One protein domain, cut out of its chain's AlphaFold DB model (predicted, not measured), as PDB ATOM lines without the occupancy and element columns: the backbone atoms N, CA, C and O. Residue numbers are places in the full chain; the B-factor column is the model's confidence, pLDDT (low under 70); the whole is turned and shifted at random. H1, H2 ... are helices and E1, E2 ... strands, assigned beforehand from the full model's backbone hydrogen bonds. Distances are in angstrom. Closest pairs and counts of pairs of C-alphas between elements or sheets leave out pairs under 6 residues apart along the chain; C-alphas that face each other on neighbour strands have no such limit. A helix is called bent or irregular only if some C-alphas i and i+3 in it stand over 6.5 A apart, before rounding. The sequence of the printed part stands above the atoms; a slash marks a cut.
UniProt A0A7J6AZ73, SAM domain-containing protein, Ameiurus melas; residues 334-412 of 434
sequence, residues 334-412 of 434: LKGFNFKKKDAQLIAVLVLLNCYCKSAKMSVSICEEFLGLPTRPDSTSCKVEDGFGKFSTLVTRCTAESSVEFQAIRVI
ATOM      1  N   LEU A 334     186.971 129.738 199.886       86.19
ATOM      2  CA  LEU A 334     188.081 128.780 199.884       86.19
ATOM      3  C   LEU A 334     189.449 129.419 199.584       86.19
ATOM      4  O   LEU A 334     190.476 128.743 199.679       86.19
ATOM      5  N   LYS A 335     189.528 130.720 199.277       89.50
ATOM      6  CA  LYS A 335     190.804 131.399 199.004       89.50
ATOM      7  C   LYS A 335     191.760 131.261 200.192       89.50
ATOM      8  O   LYS A 335     191.440 131.664 201.309       89.50
ATOM      9  N   GLY A 336     192.943 130.685 199.969       86.81
ATOM     10  CA  GLY A 336     193.912 130.410 201.040       86.81
ATOM     11  C   GLY A 336     193.482 129.280 201.984       86.81
ATOM     12  O   GLY A 336     193.778 129.328 203.179       86.81
ATOM     13  N   PHE A 337     192.699 128.314 201.495       92.06
ATOM     14  CA  PHE A 337     192.437 127.052 202.185       92.06
ATOM     15  C   PHE A 337     193.757 126.325 202.498       92.06
ATOM     16  O   PHE A 337     194.669 126.302 201.674       92.06
ATOM     17  N   ASN A 338     193.874 125.759 203.700       91.81
ATOM     18  CA  ASN A 338     195.102 125.117 204.158       91.81
ATOM     19  C   ASN A 338     194.795 123.967 205.123       91.81
ATOM     20  O   ASN A 338     194.431 124.215 206.269       91.81
ATOM     21  N   PHE A 339     195.049 122.728 204.693       92.81
ATOM     22  CA  PHE A 339     194.857 121.506 205.487       92.81
ATOM     23  C   PHE A 339     195.702 121.419 206.767       92.81
ATOM     24  O   PHE A 339     195.523 120.486 207.539       92.81
ATOM     25  N   LYS A 340     196.616 122.360 207.031       94.44
ATOM     26  CA  LYS A 340     197.321 122.450 208.320       94.44
ATOM     27  C   LYS A 340     196.479 123.096 209.424       94.44
ATOM     28  O   LYS A 340     196.865 123.017 210.585       94.44
ATOM     29  N   LYS A 341     195.375 123.769 209.084       95.12
ATOM     30  CA  LYS A 341     194.486 124.406 210.060       95.12
ATOM     31  C   LYS A 341     193.291 123.505 210.378       95.12
ATOM     32  O   LYS A 341     192.726 122.891 209.476       95.12
ATOM     33  N   LYS A 342     192.901 123.452 211.656       95.19
ATOM     34  CA  LYS A 342     191.796 122.609 212.141       95.19
ATOM     35  C   LYS A 342     190.448 122.989 211.518       95.19
ATOM     36  O   LYS A 342     189.734 122.115 211.048       95.19
ATOM     37  N   ASP A 343     190.135 124.279 211.425       93.69
ATOM     38  CA  ASP A 343     188.922 124.790 210.763       93.69
ATOM     39  C   ASP A 343     188.782 124.279 209.313       93.69
ATOM     40  O   ASP A 343     187.723 123.799 208.909       93.69
ATOM     41  N   ALA A 344     189.879 124.301 208.552       94.25
ATOM     42  CA  ALA A 344     189.955 123.817 207.177       94.25
ATOM     43  C   ALA A 344     189.833 122.285 207.070       94.25
ATOM     44  O   ALA A 344     189.180 121.778 206.158       94.25
ATOM     45  N   GLN A 345     190.444 121.536 207.991       95.50
ATOM     46  CA  GLN A 345     190.290 120.077 208.045       95.50
ATOM     47  C   GLN A 345     188.838 119.687 208.336       95.50
ATOM     48  O   GLN A 345     188.277 118.847 207.635       95.50
ATOM     49  N   LEU A 346     188.213 120.334 209.323       94.75
ATOM     50  CA  LEU A 346     186.855 120.013 209.746       94.75
ATOM     51  C   LEU A 346     185.828 120.308 208.650       94.75
ATOM     52  O   LEU A 346     184.988 119.458 208.358       94.75
ATOM     53  N   ILE A 347     185.920 121.470 207.988       92.94
ATOM     54  CA  ILE A 347     185.016 121.773 206.870       92.94
ATOM     55  C   ILE A 347     185.195 120.780 205.714       92.94
ATOM     56  O   ILE A 347     184.205 120.359 205.126       92.94
ATOM     57  N   ALA A 348     186.425 120.345 205.411       92.12
ATOM     58  CA  ALA A 348     186.663 119.356 204.361       92.12
ATOM     59  C   ALA A 348     186.037 117.996 204.696       92.12
ATOM     60  O   ALA A 348     185.431 117.378 203.822       92.12
ATOM     61  N   VAL A 349     186.126 117.556 205.956       92.62
ATOM     62  CA  VAL A 349     185.463 116.330 206.425       92.62
ATOM     63  C   VAL A 349     183.944 116.455 206.311       92.62
ATOM     64  O   VAL A 349     183.307 115.563 205.761       92.62
ATOM     65  N   LEU A 350     183.355 117.564 206.768       91.19
ATOM     66  CA  LEU A 350     181.910 117.790 206.659       91.19
ATOM     67  C   LEU A 350     181.427 117.801 205.204       91.19
ATOM     68  O   LEU A 350     180.393 117.209 204.898       91.19
ATOM     69  N   VAL A 351     182.174 118.448 204.305       88.12
ATOM     70  CA  VAL A 351     181.869 118.460 202.868       88.12
ATOM     71  C   VAL A 351     181.956 117.050 202.291       88.12
ATOM     72  O   VAL A 351     181.018 116.623 201.625       88.12
ATOM     73  N   LEU A 352     183.020 116.303 202.601       88.88
ATOM     74  CA  LEU A 352     183.193 114.924 202.144       88.88
ATOM     75  C   LEU A 352     182.037 114.028 202.606       88.88
ATOM     76  O   LEU A 352     181.462 113.303 201.798       88.88
ATOM     77  N   LEU A 353     181.658 114.104 203.886       88.06
ATOM     78  CA  LEU A 353     180.525 113.352 204.428       88.06
ATOM     79  C   LEU A 353     179.227 113.687 203.689       88.06
ATOM     80  O   LEU A 353     178.474 112.782 203.342       88.06
ATOM     81  N   ASN A 354     178.997 114.966 203.395       83.56
ATOM     82  CA  ASN A 354     177.814 115.428 202.673       83.56
ATOM     83  C   ASN A 354     177.781 114.957 201.202       83.56
ATOM     84  O   ASN A 354     176.701 114.794 200.636       83.56
ATOM     85  N   CYS A 355     178.942 114.696 200.583       82.38
ATOM     86  CA  CYS A 355     179.019 114.104 199.242       82.38
ATOM     87  C   CYS A 355     178.543 112.643 199.217       82.38
ATOM     88  O   CYS A 355     177.901 112.231 198.251       82.38
ATOM     89  N   TYR A 356     178.822 111.875 200.277       82.88
ATOM     90  CA  TYR A 356     178.403 110.470 200.387       82.88
ATOM     91  C   TYR A 356     177.023 110.294 201.032       82.88
ATOM     92  O   TYR A 356     176.306 109.357 200.692       82.88
ATOM     93  N   CYS A 357     176.629 111.187 201.941       80.62
ATOM     94  CA  CYS A 357     175.365 111.138 202.667       80.62
ATOM     95  C   CYS A 357     174.761 112.548 202.772       80.62
ATOM     96  O   CYS A 357     175.226 113.378 203.550       80.62
ATOM     97  N   LYS A 358     173.692 112.830 202.007       71.38
ATOM     98  CA  LYS A 358     173.055 114.168 201.917       71.38
ATOM     99  C   LYS A 358     172.497 114.677 203.256       71.38
ATOM    100  O   LYS A 358     172.270 115.877 203.422       71.38
ATOM    101  N   SER A 359     172.222 113.765 204.185       73.50
ATOM    102  CA  SER A 359     171.715 114.041 205.530       73.50
ATOM    103  C   SER A 359     172.819 114.042 206.589       73.50
ATOM    104  O   SER A 359     172.503 114.119 207.776       73.50
ATOM    105  N   ALA A 360     174.095 113.983 206.182       84.38
ATOM    106  CA  ALA A 360     175.223 113.983 207.097       84.38
ATOM    107  C   ALA A 360     175.216 115.224 207.995       84.38
ATOM    108  O   ALA A 360     175.118 116.372 207.548       84.38
ATOM    109  N   LYS A 361     175.344 114.961 209.292       88.88
ATOM    110  CA  LYS A 361     175.428 115.943 210.367       88.88
ATOM    111  C   LYS A 361     176.513 115.468 211.327       88.88
ATOM    112  O   LYS A 361     176.686 114.265 211.510       88.88
ATOM    113  N   MET A 362     177.221 116.394 211.953       91.31
ATOM    114  CA  MET A 362     178.223 116.095 212.977       91.31
ATOM    115  C   MET A 362     177.815 116.761 214.281       91.31
ATOM    116  O   MET A 362     177.385 117.907 214.244       91.31
ATOM    117  N   SER A 363     177.917 116.083 215.425       91.31
ATOM    118  CA  SER A 363     177.520 116.711 216.690       91.31
ATOM    119  C   SER A 363     178.359 117.964 216.967       91.31
ATOM    120  O   SER A 363     179.541 118.041 216.617       91.31
ATOM    121  N   VAL A 364     177.737 118.952 217.611       91.12
ATOM    122  CA  VAL A 364     178.421 120.177 218.046       91.12
ATOM    123  C   VAL A 364     179.593 119.835 218.967       91.12
ATOM    124  O   VAL A 364     180.682 120.351 218.757       91.12
ATOM    125  N   SER A 365     179.409 118.886 219.890       89.25
ATOM    126  CA  SER A 365     180.457 118.440 220.817       89.25
ATOM    127  C   SER A 365     181.705 117.893 220.113       89.25
ATOM    128  O   SER A 365     182.819 118.244 220.489       89.25
ATOM    129  N   ILE A 366     181.538 117.093 219.053       91.75
ATOM    130  CA  ILE A 366     182.662 116.570 218.256       91.75
ATOM    131  C   ILE A 366     183.368 117.713 217.520       91.75
ATOM    132  O   ILE A 366     184.598 117.744 217.442       91.75
ATOM    133  N   CYS A 367     182.604 118.668 216.983       93.19
ATOM    134  CA  CYS A 367     183.173 119.837 216.315       93.19
ATOM    135  C   CYS A 367     183.996 120.691 217.296       93.19
ATOM    136  O   CYS A 367     185.110 121.094 216.966       93.19
ATOM    137  N   GLU A 368     183.476 120.935 218.501       91.69
ATOM    138  CA  GLU A 368     184.161 121.678 219.565       91.69
ATOM    139  C   GLU A 368     185.462 120.993 219.986       91.69
ATOM    140  O   GLU A 368     186.515 121.634 219.978       91.69
ATOM    141  N   GLU A 369     185.414 119.689 220.269       92.50
ATOM    142  CA  GLU A 369     186.586 118.892 220.642       92.50
ATOM    143  C   GLU A 369     187.673 118.966 219.561       92.50
ATOM    144  O   GLU A 369     188.836 119.277 219.846       92.50
ATOM    145  N   PHE A 370     187.295 118.765 218.295       94.31
ATOM    146  CA  PHE A 370     188.232 118.811 217.177       94.31
ATOM    147  C   PHE A 370     188.898 120.189 217.049       94.31
ATOM    148  O   PHE A 370     190.125 120.296 216.909       94.31
ATOM    149  N   LEU A 371     188.101 121.257 217.148       93.00
ATOM    150  CA  LEU A 371     188.566 122.642 217.075       93.00
ATOM    151  C   LEU A 371     189.345 123.077 218.328       93.00
ATOM    152  O   LEU A 371     190.105 124.041 218.259       93.00
ATOM    153  N   GLY A 372     189.255 122.329 219.432       89.88
ATOM    154  CA  GLY A 372     189.852 122.687 220.720       89.88
ATOM    155  C   GLY A 372     189.099 123.814 221.430       89.88
ATOM    156  O   GLY A 372     189.717 124.609 222.136       89.88
ATOM    157  N   LEU A 373     187.788 123.917 221.199       87.62
ATOM    158  CA  LEU A 373     186.906 124.858 221.882       87.62
ATOM    159  C   LEU A 373     186.456 124.269 223.228       87.62
ATOM    160  O   LEU A 373     186.306 123.052 223.341       87.62
ATOM    161  N   PRO A 374     186.243 125.100 224.264       75.75
ATOM    162  CA  PRO A 374     185.749 124.610 225.541       75.75
ATOM    163  C   PRO A 374     184.324 124.073 225.381       75.75
ATOM    164  O   PRO A 374     183.428 124.816 224.987       75.75
ATOM    165  N   THR A 375     184.103 122.810 225.745       64.69
ATOM    166  CA  THR A 375     182.757 122.238 225.868       64.69
ATOM    167  C   THR A 375     182.099 122.858 227.093       64.69
ATOM    168  O   THR A 375     182.446 122.516 228.226       64.69
ATOM    169  N   ARG A 376     181.205 123.828 226.894       60.09
ATOM    170  CA  ARG A 376     180.478 124.450 228.003       60.09
ATOM    171  C   ARG A 376     179.037 123.936 228.061       60.09
ATOM    172  O   ARG A 376     178.408 123.798 227.016       60.09
ATOM    173  N   PRO A 377     178.505 123.636 229.260       51.62
ATOM    174  CA  PRO A 377     177.125 123.180 229.416       51.62
ATOM    175  C   PRO A 377     176.091 124.278 229.110       51.62
ATOM    176  O   PRO A 377     174.934 123.959 228.845       51.62
ATOM    177  N   ASP A 378     176.485 125.556 229.115       49.84
ATOM    178  CA  ASP A 378     175.637 126.688 228.750       49.84
ATOM    179  C   ASP A 378     175.756 127.009 227.247       49.84
ATOM    180  O   ASP A 378     176.742 127.551 226.749       49.84
ATOM    181  N   SER A 379     174.703 126.683 226.494       48.25
ATOM    182  CA  SER A 379     174.600 126.865 225.032       48.25
ATOM    183  C   SER A 379     174.737 128.312 224.513       48.25
ATOM    184  O   SER A 379     174.648 128.549 223.309       48.25
ATOM    185  N   THR A 380     174.948 129.284 225.398       46.34
ATOM    186  CA  THR A 380     174.868 130.724 225.138       46.34
ATOM    187  C   THR A 380     176.211 131.409 224.874       46.34
ATOM    188  O   THR A 380     176.196 132.531 224.377       46.34
ATOM    189  N   SER A 381     177.374 130.789 225.146       46.66
ATOM    190  CA  SER A 381     178.658 131.527 225.113       46.66
ATOM    191  C   SER A 381     179.695 131.114 224.053       46.66
ATOM    192  O   SER A 381     180.682 131.829 223.882       46.66
ATOM    193  N   CYS A 382     179.490 130.037 223.279       54.44
ATOM    194  CA  CYS A 382     180.362 129.712 222.139       54.44
ATOM    195  C   CYS A 382     179.565 129.157 220.948       54.44
ATOM    196  O   CYS A 382     179.071 128.030 220.973       54.44
ATOM    197  N   LYS A 383     179.445 129.945 219.872       75.75
ATOM    198  CA  LYS A 383     178.943 129.442 218.590       75.75
ATOM    199  C   LYS A 383     180.067 128.626 217.955       75.75
ATOM    200  O   LYS A 383     181.029 129.197 217.451       75.75
ATOM    201  N   VAL A 384     179.978 127.293 217.982       86.38
ATOM    202  CA  VAL A 384     180.951 126.400 217.317       86.38
ATOM    203  C   VAL A 384     181.182 126.785 215.849       86.38
ATOM    204  O   VAL A 384     182.272 126.594 215.320       86.38
ATOM    205  N   GLU A 385     180.174 127.387 215.214       87.50
ATOM    206  CA  GLU A 385     180.211 127.993 213.887       87.50
ATOM    207  C   GLU A 385     181.359 129.003 213.742       87.50
ATOM    208  O   GLU A 385     182.057 128.983 212.731       87.50
ATOM    209  N   ASP A 386     181.630 129.823 214.761       86.62
ATOM    210  CA  ASP A 386     182.735 130.792 214.765       86.62
ATOM    211  C   ASP A 386     184.099 130.089 214.753       86.62
ATOM    212  O   ASP A 386     185.068 130.591 214.178       86.62
ATOM    213  N   GLY A 387     184.172 128.877 215.311       89.19
ATOM    214  CA  GLY A 387     185.356 128.023 215.264       89.19
ATOM    215  C   GLY A 387     185.727 127.544 213.857       89.19
ATOM    216  O   GLY A 387     186.882 127.199 213.612       89.19
ATOM    217  N   PHE A 388     184.794 127.598 212.900       91.12
ATOM    218  CA  PHE A 388     185.078 127.383 211.477       91.12
ATOM    219  C   PHE A 388     185.740 128.603 210.811       91.12
ATOM    220  O   PHE A 388     186.072 128.559 209.621       91.12
ATOM    221  N   GLY A 389     185.937 129.703 211.543       89.31
ATOM    222  CA  GLY A 389     186.596 130.908 211.059       89.31
ATOM    223  C   GLY A 389     185.910 131.454 209.809       89.31
ATOM    224  O   GLY A 389     184.704 131.678 209.784       89.31
ATOM    225  N   LYS A 390     186.667 131.625 208.721       87.50
ATOM    226  CA  LYS A 390     186.115 132.115 207.443       87.50
ATOM    227  C   LYS A 390     185.089 131.165 206.802       87.50
ATOM    228  O   LYS A 390     184.355 131.586 205.912       87.50
ATOM    229  N   PHE A 391     185.056 129.895 207.215       89.25
ATOM    230  CA  PHE A 391     184.111 128.892 206.716       89.25
ATOM    231  C   PHE A 391     182.807 128.846 207.520       89.25
ATOM    232  O   PHE A 391     181.920 128.082 207.153       89.25
ATOM    233  N   SER A 392     182.659 129.662 208.573       87.69
ATOM    234  CA  SER A 392     181.447 129.732 209.408       87.69
ATOM    235  C   SER A 392     180.172 129.956 208.594       87.69
ATOM    236  O   SER A 392     179.113 129.428 208.905       87.69
ATOM    237  N   THR A 393     180.290 130.682 207.483       83.25
ATOM    238  CA  THR A 393     179.194 130.981 206.554       83.25
ATOM    239  C   THR A 393     178.783 129.798 205.668       83.25
ATOM    240  O   THR A 393     177.751 129.862 205.013       83.25
ATOM    241  N   LEU A 394     179.564 128.712 205.638       86.06
ATOM    242  CA  LEU A 394     179.263 127.486 204.886       86.06
ATOM    243  C   LEU A 394     178.634 126.393 205.753       86.06
ATOM    244  O   LEU A 394     178.322 125.316 205.243       86.06
ATOM    245  N   VAL A 395     178.458 126.644 207.050       88.06
ATOM    246  CA  VAL A 395     177.897 125.682 207.997       88.06
ATOM    247  C   VAL A 395     176.710 126.275 208.736       88.06
ATOM    248  O   VAL A 395     176.639 127.473 208.982       88.06
ATOM    249  N   THR A 396     175.764 125.419 209.102       85.94
ATOM    250  CA  THR A 396     174.630 125.797 209.944       85.94
ATOM    251  C   THR A 396     174.456 124.776 211.047       85.94
ATOM    252  O   THR A 396     174.605 123.567 210.829       85.94
ATOM    253  N   ARG A 397     174.068 125.265 212.221       86.69
ATOM    254  CA  ARG A 397     173.555 124.428 213.297       86.69
ATOM    255  C   ARG A 397     172.146 123.952 212.987       86.69
ATOM    256  O   ARG A 397     171.372 124.625 212.304       86.69
ATOM    257  N   CYS A 398     171.846 122.749 213.444       81.81
ATOM    258  CA  CYS A 398     170.537 122.129 213.375       81.81
ATOM    259  C   CYS A 398     170.372 121.120 214.511       81.81
ATOM    260  O   CYS A 398     171.348 120.564 215.013       81.81
ATOM    261  N   THR A 399     169.125 120.835 214.859       82.88
ATOM    262  CA  THR A 399     168.786 119.694 215.703       82.88
ATOM    263  C   THR A 399     168.851 118.400 214.881       82.88
ATOM    264  O   THR A 399     168.368 118.329 213.742       82.88
ATOM    265  N   ALA A 400     169.473 117.373 215.449       79.56
ATOM    266  CA  ALA A 400     169.494 116.015 214.932       79.56
ATOM    267  C   ALA A 400     168.876 115.057 215.955       79.56
ATOM    268  O   ALA A 400     169.026 115.245 217.160       79.56
ATOM    269  N   GLU A 401     168.203 114.024 215.458       72.25
ATOM    270  CA  GLU A 401     167.593 112.976 216.272       72.25
ATOM    271  C   GLU A 401     168.229 111.634 215.888       72.25
ATOM    272  O   GLU A 401     168.400 111.330 214.706       72.25
ATOM    273  N   SER A 402     168.634 110.866 216.899       70.19
ATOM    274  CA  SER A 402     169.011 109.452 216.799       70.19
ATOM    275  C   SER A 402     168.352 108.725 217.980       70.19
ATOM    276  O   SER A 402     167.145 108.846 218.151       70.19
ATOM    277  N   SER A 403     169.099 108.042 218.853       69.75
ATOM    278  CA  SER A 403     168.569 107.569 220.145       69.75
ATOM    279  C   SER A 403     168.235 108.708 221.120       69.75
ATOM    280  O   SER A 403     167.436 108.523 222.034       69.75
ATOM    281  N   VAL A 404     168.847 109.878 220.927       75.12
ATOM    282  CA  VAL A 404     168.618 111.116 221.684       75.12
ATOM    283  C   VAL A 404     168.601 112.312 220.731       75.12
ATOM    284  O   VAL A 404     169.175 112.252 219.638       75.12
ATOM    285  N   GLU A 405     167.951 113.402 221.139       81.19
ATOM    286  CA  GLU A 405     168.016 114.691 220.444       81.19
ATOM    287  C   GLU A 405     169.338 115.396 220.786       81.19
ATOM    288  O   GLU A 405     169.725 115.483 221.952       81.19
ATOM    289  N   PHE A 406     170.053 115.897 219.777       83.19
ATOM    290  CA  PHE A 406     171.315 116.608 219.970       83.19
ATOM    291  C   PHE A 406     171.516 117.734 218.953       83.19
ATOM    292  O   PHE A 406     170.965 117.731 217.851       83.19
ATOM    293  N   GLN A 407     172.345 118.715 219.315       87.38
ATOM    294  CA  GLN A 407     172.740 119.795 218.411       87.38
ATOM    295  C   GLN A 407     173.872 119.336 217.490       87.38
ATOM    296  O   GLN A 407     174.866 118.756 217.936       87.38
ATOM    297  N   ALA A 408     173.735 119.626 216.201       89.88
ATOM    298  CA  ALA A 408     174.662 119.199 215.166       89.88
ATOM    299  C   ALA A 408     174.967 120.310 214.154       89.88
ATOM    300  O   ALA A 408     174.161 121.211 213.922       89.88
ATOM    301  N   ILE A 409     176.124 120.207 213.510       91.00
ATOM    302  CA  ILE A 409     176.582 121.043 212.408       91.00
ATOM    303  C   ILE A 409     176.448 120.282 211.093       91.00
ATOM    304  O   ILE A 409     176.765 119.094 210.996       91.00
ATOM    305  N   ARG A 410     175.993 120.990 210.060       89.38
ATOM    306  CA  ARG A 410     175.953 120.506 208.677       89.38
ATOM    307  C   ARG A 410     176.415 121.587 207.709       89.38
ATOM    308  O   ARG A 410     176.323 122.777 208.011       89.38
ATOM    309  N   VAL A 411     176.843 121.172 206.521       87.69
ATOM    310  CA  VAL A 411     177.167 122.090 205.420       87.69
ATOM    311  C   VAL A 411     175.883 122.664 204.822       87.69
ATOM    312  O   VAL A 411     174.891 121.952 204.641       87.69
ATOM    313  N   ILE A 412     175.902 123.953 204.502       78.06
ATOM    314  CA  ILE A 412     174.810 124.629 203.803       78.06
ATOM    315  C   ILE A 412     174.929 124.334 202.299       78.06
ATOM    316  O   ILE A 412     176.006 124.455 201.725       78.06
TER     317      ILE A 412
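This is residues 334 to 412 of the 434 residues of the protein "SAM domain-containing protein" of Ameiurus melas (UniProt A0A7J6AZ73). Three crossed helices, H1, H2 and H3, pack on one another, and the hairpin E1 and E2 packs on them, E2 nearer to H1 and H2. The printed part has 79 residues, with three named helices and two named strands in the order H1, H2, H3, E1, E2 along the chain; the class is mixed, helices and strands, and the sheet, order E1 - E2, is antiparallel. It is compact, radius of gyration of the C-alphas 12.3 A, spanning 36 by 29 by 18 A.

H1, residues 342 to 356, touches H2, residues 364 to 371, through 342 to 346 alone, at a steep tilt of 48 degrees; closest C-alphas Lys 342 and Leu 371, 5.9 A. H1 touches H3, residues 384 to 394, through 343 to 347 alone, at a steep 62 degrees; closest C-alphas Asp 343 and Phe 388, 4.7 A. H2 and H3 touch about perpendicular, 87 degrees; closest C-alphas Glu 368 and Val 384, 6.1 A. Every O i to N i+4 pair is within hydrogen-bond range in H1 and H2; H3 has 0 of 7, but 6 of 8 O i to N i+3, and is irregular, C-alphas 387 and 390 being 8.9 A apart. E1, residues 395 to 401, and E2, residues 405 to 411, form an antiparallel hairpin, N 398 and O 408 at 2.8 A.

H1, 21.6 A long, begins at C-alpha 342 (191.796, 122.609, 212.141). E1 is 18.3 A long; E2, 19.1 A, ends at C-alpha 411 (177.167, 122.090, 205.420).

The printed part has no cut. The H2 to H3 link is long; residues 375 to 382 and 403 are under pLDDT 70.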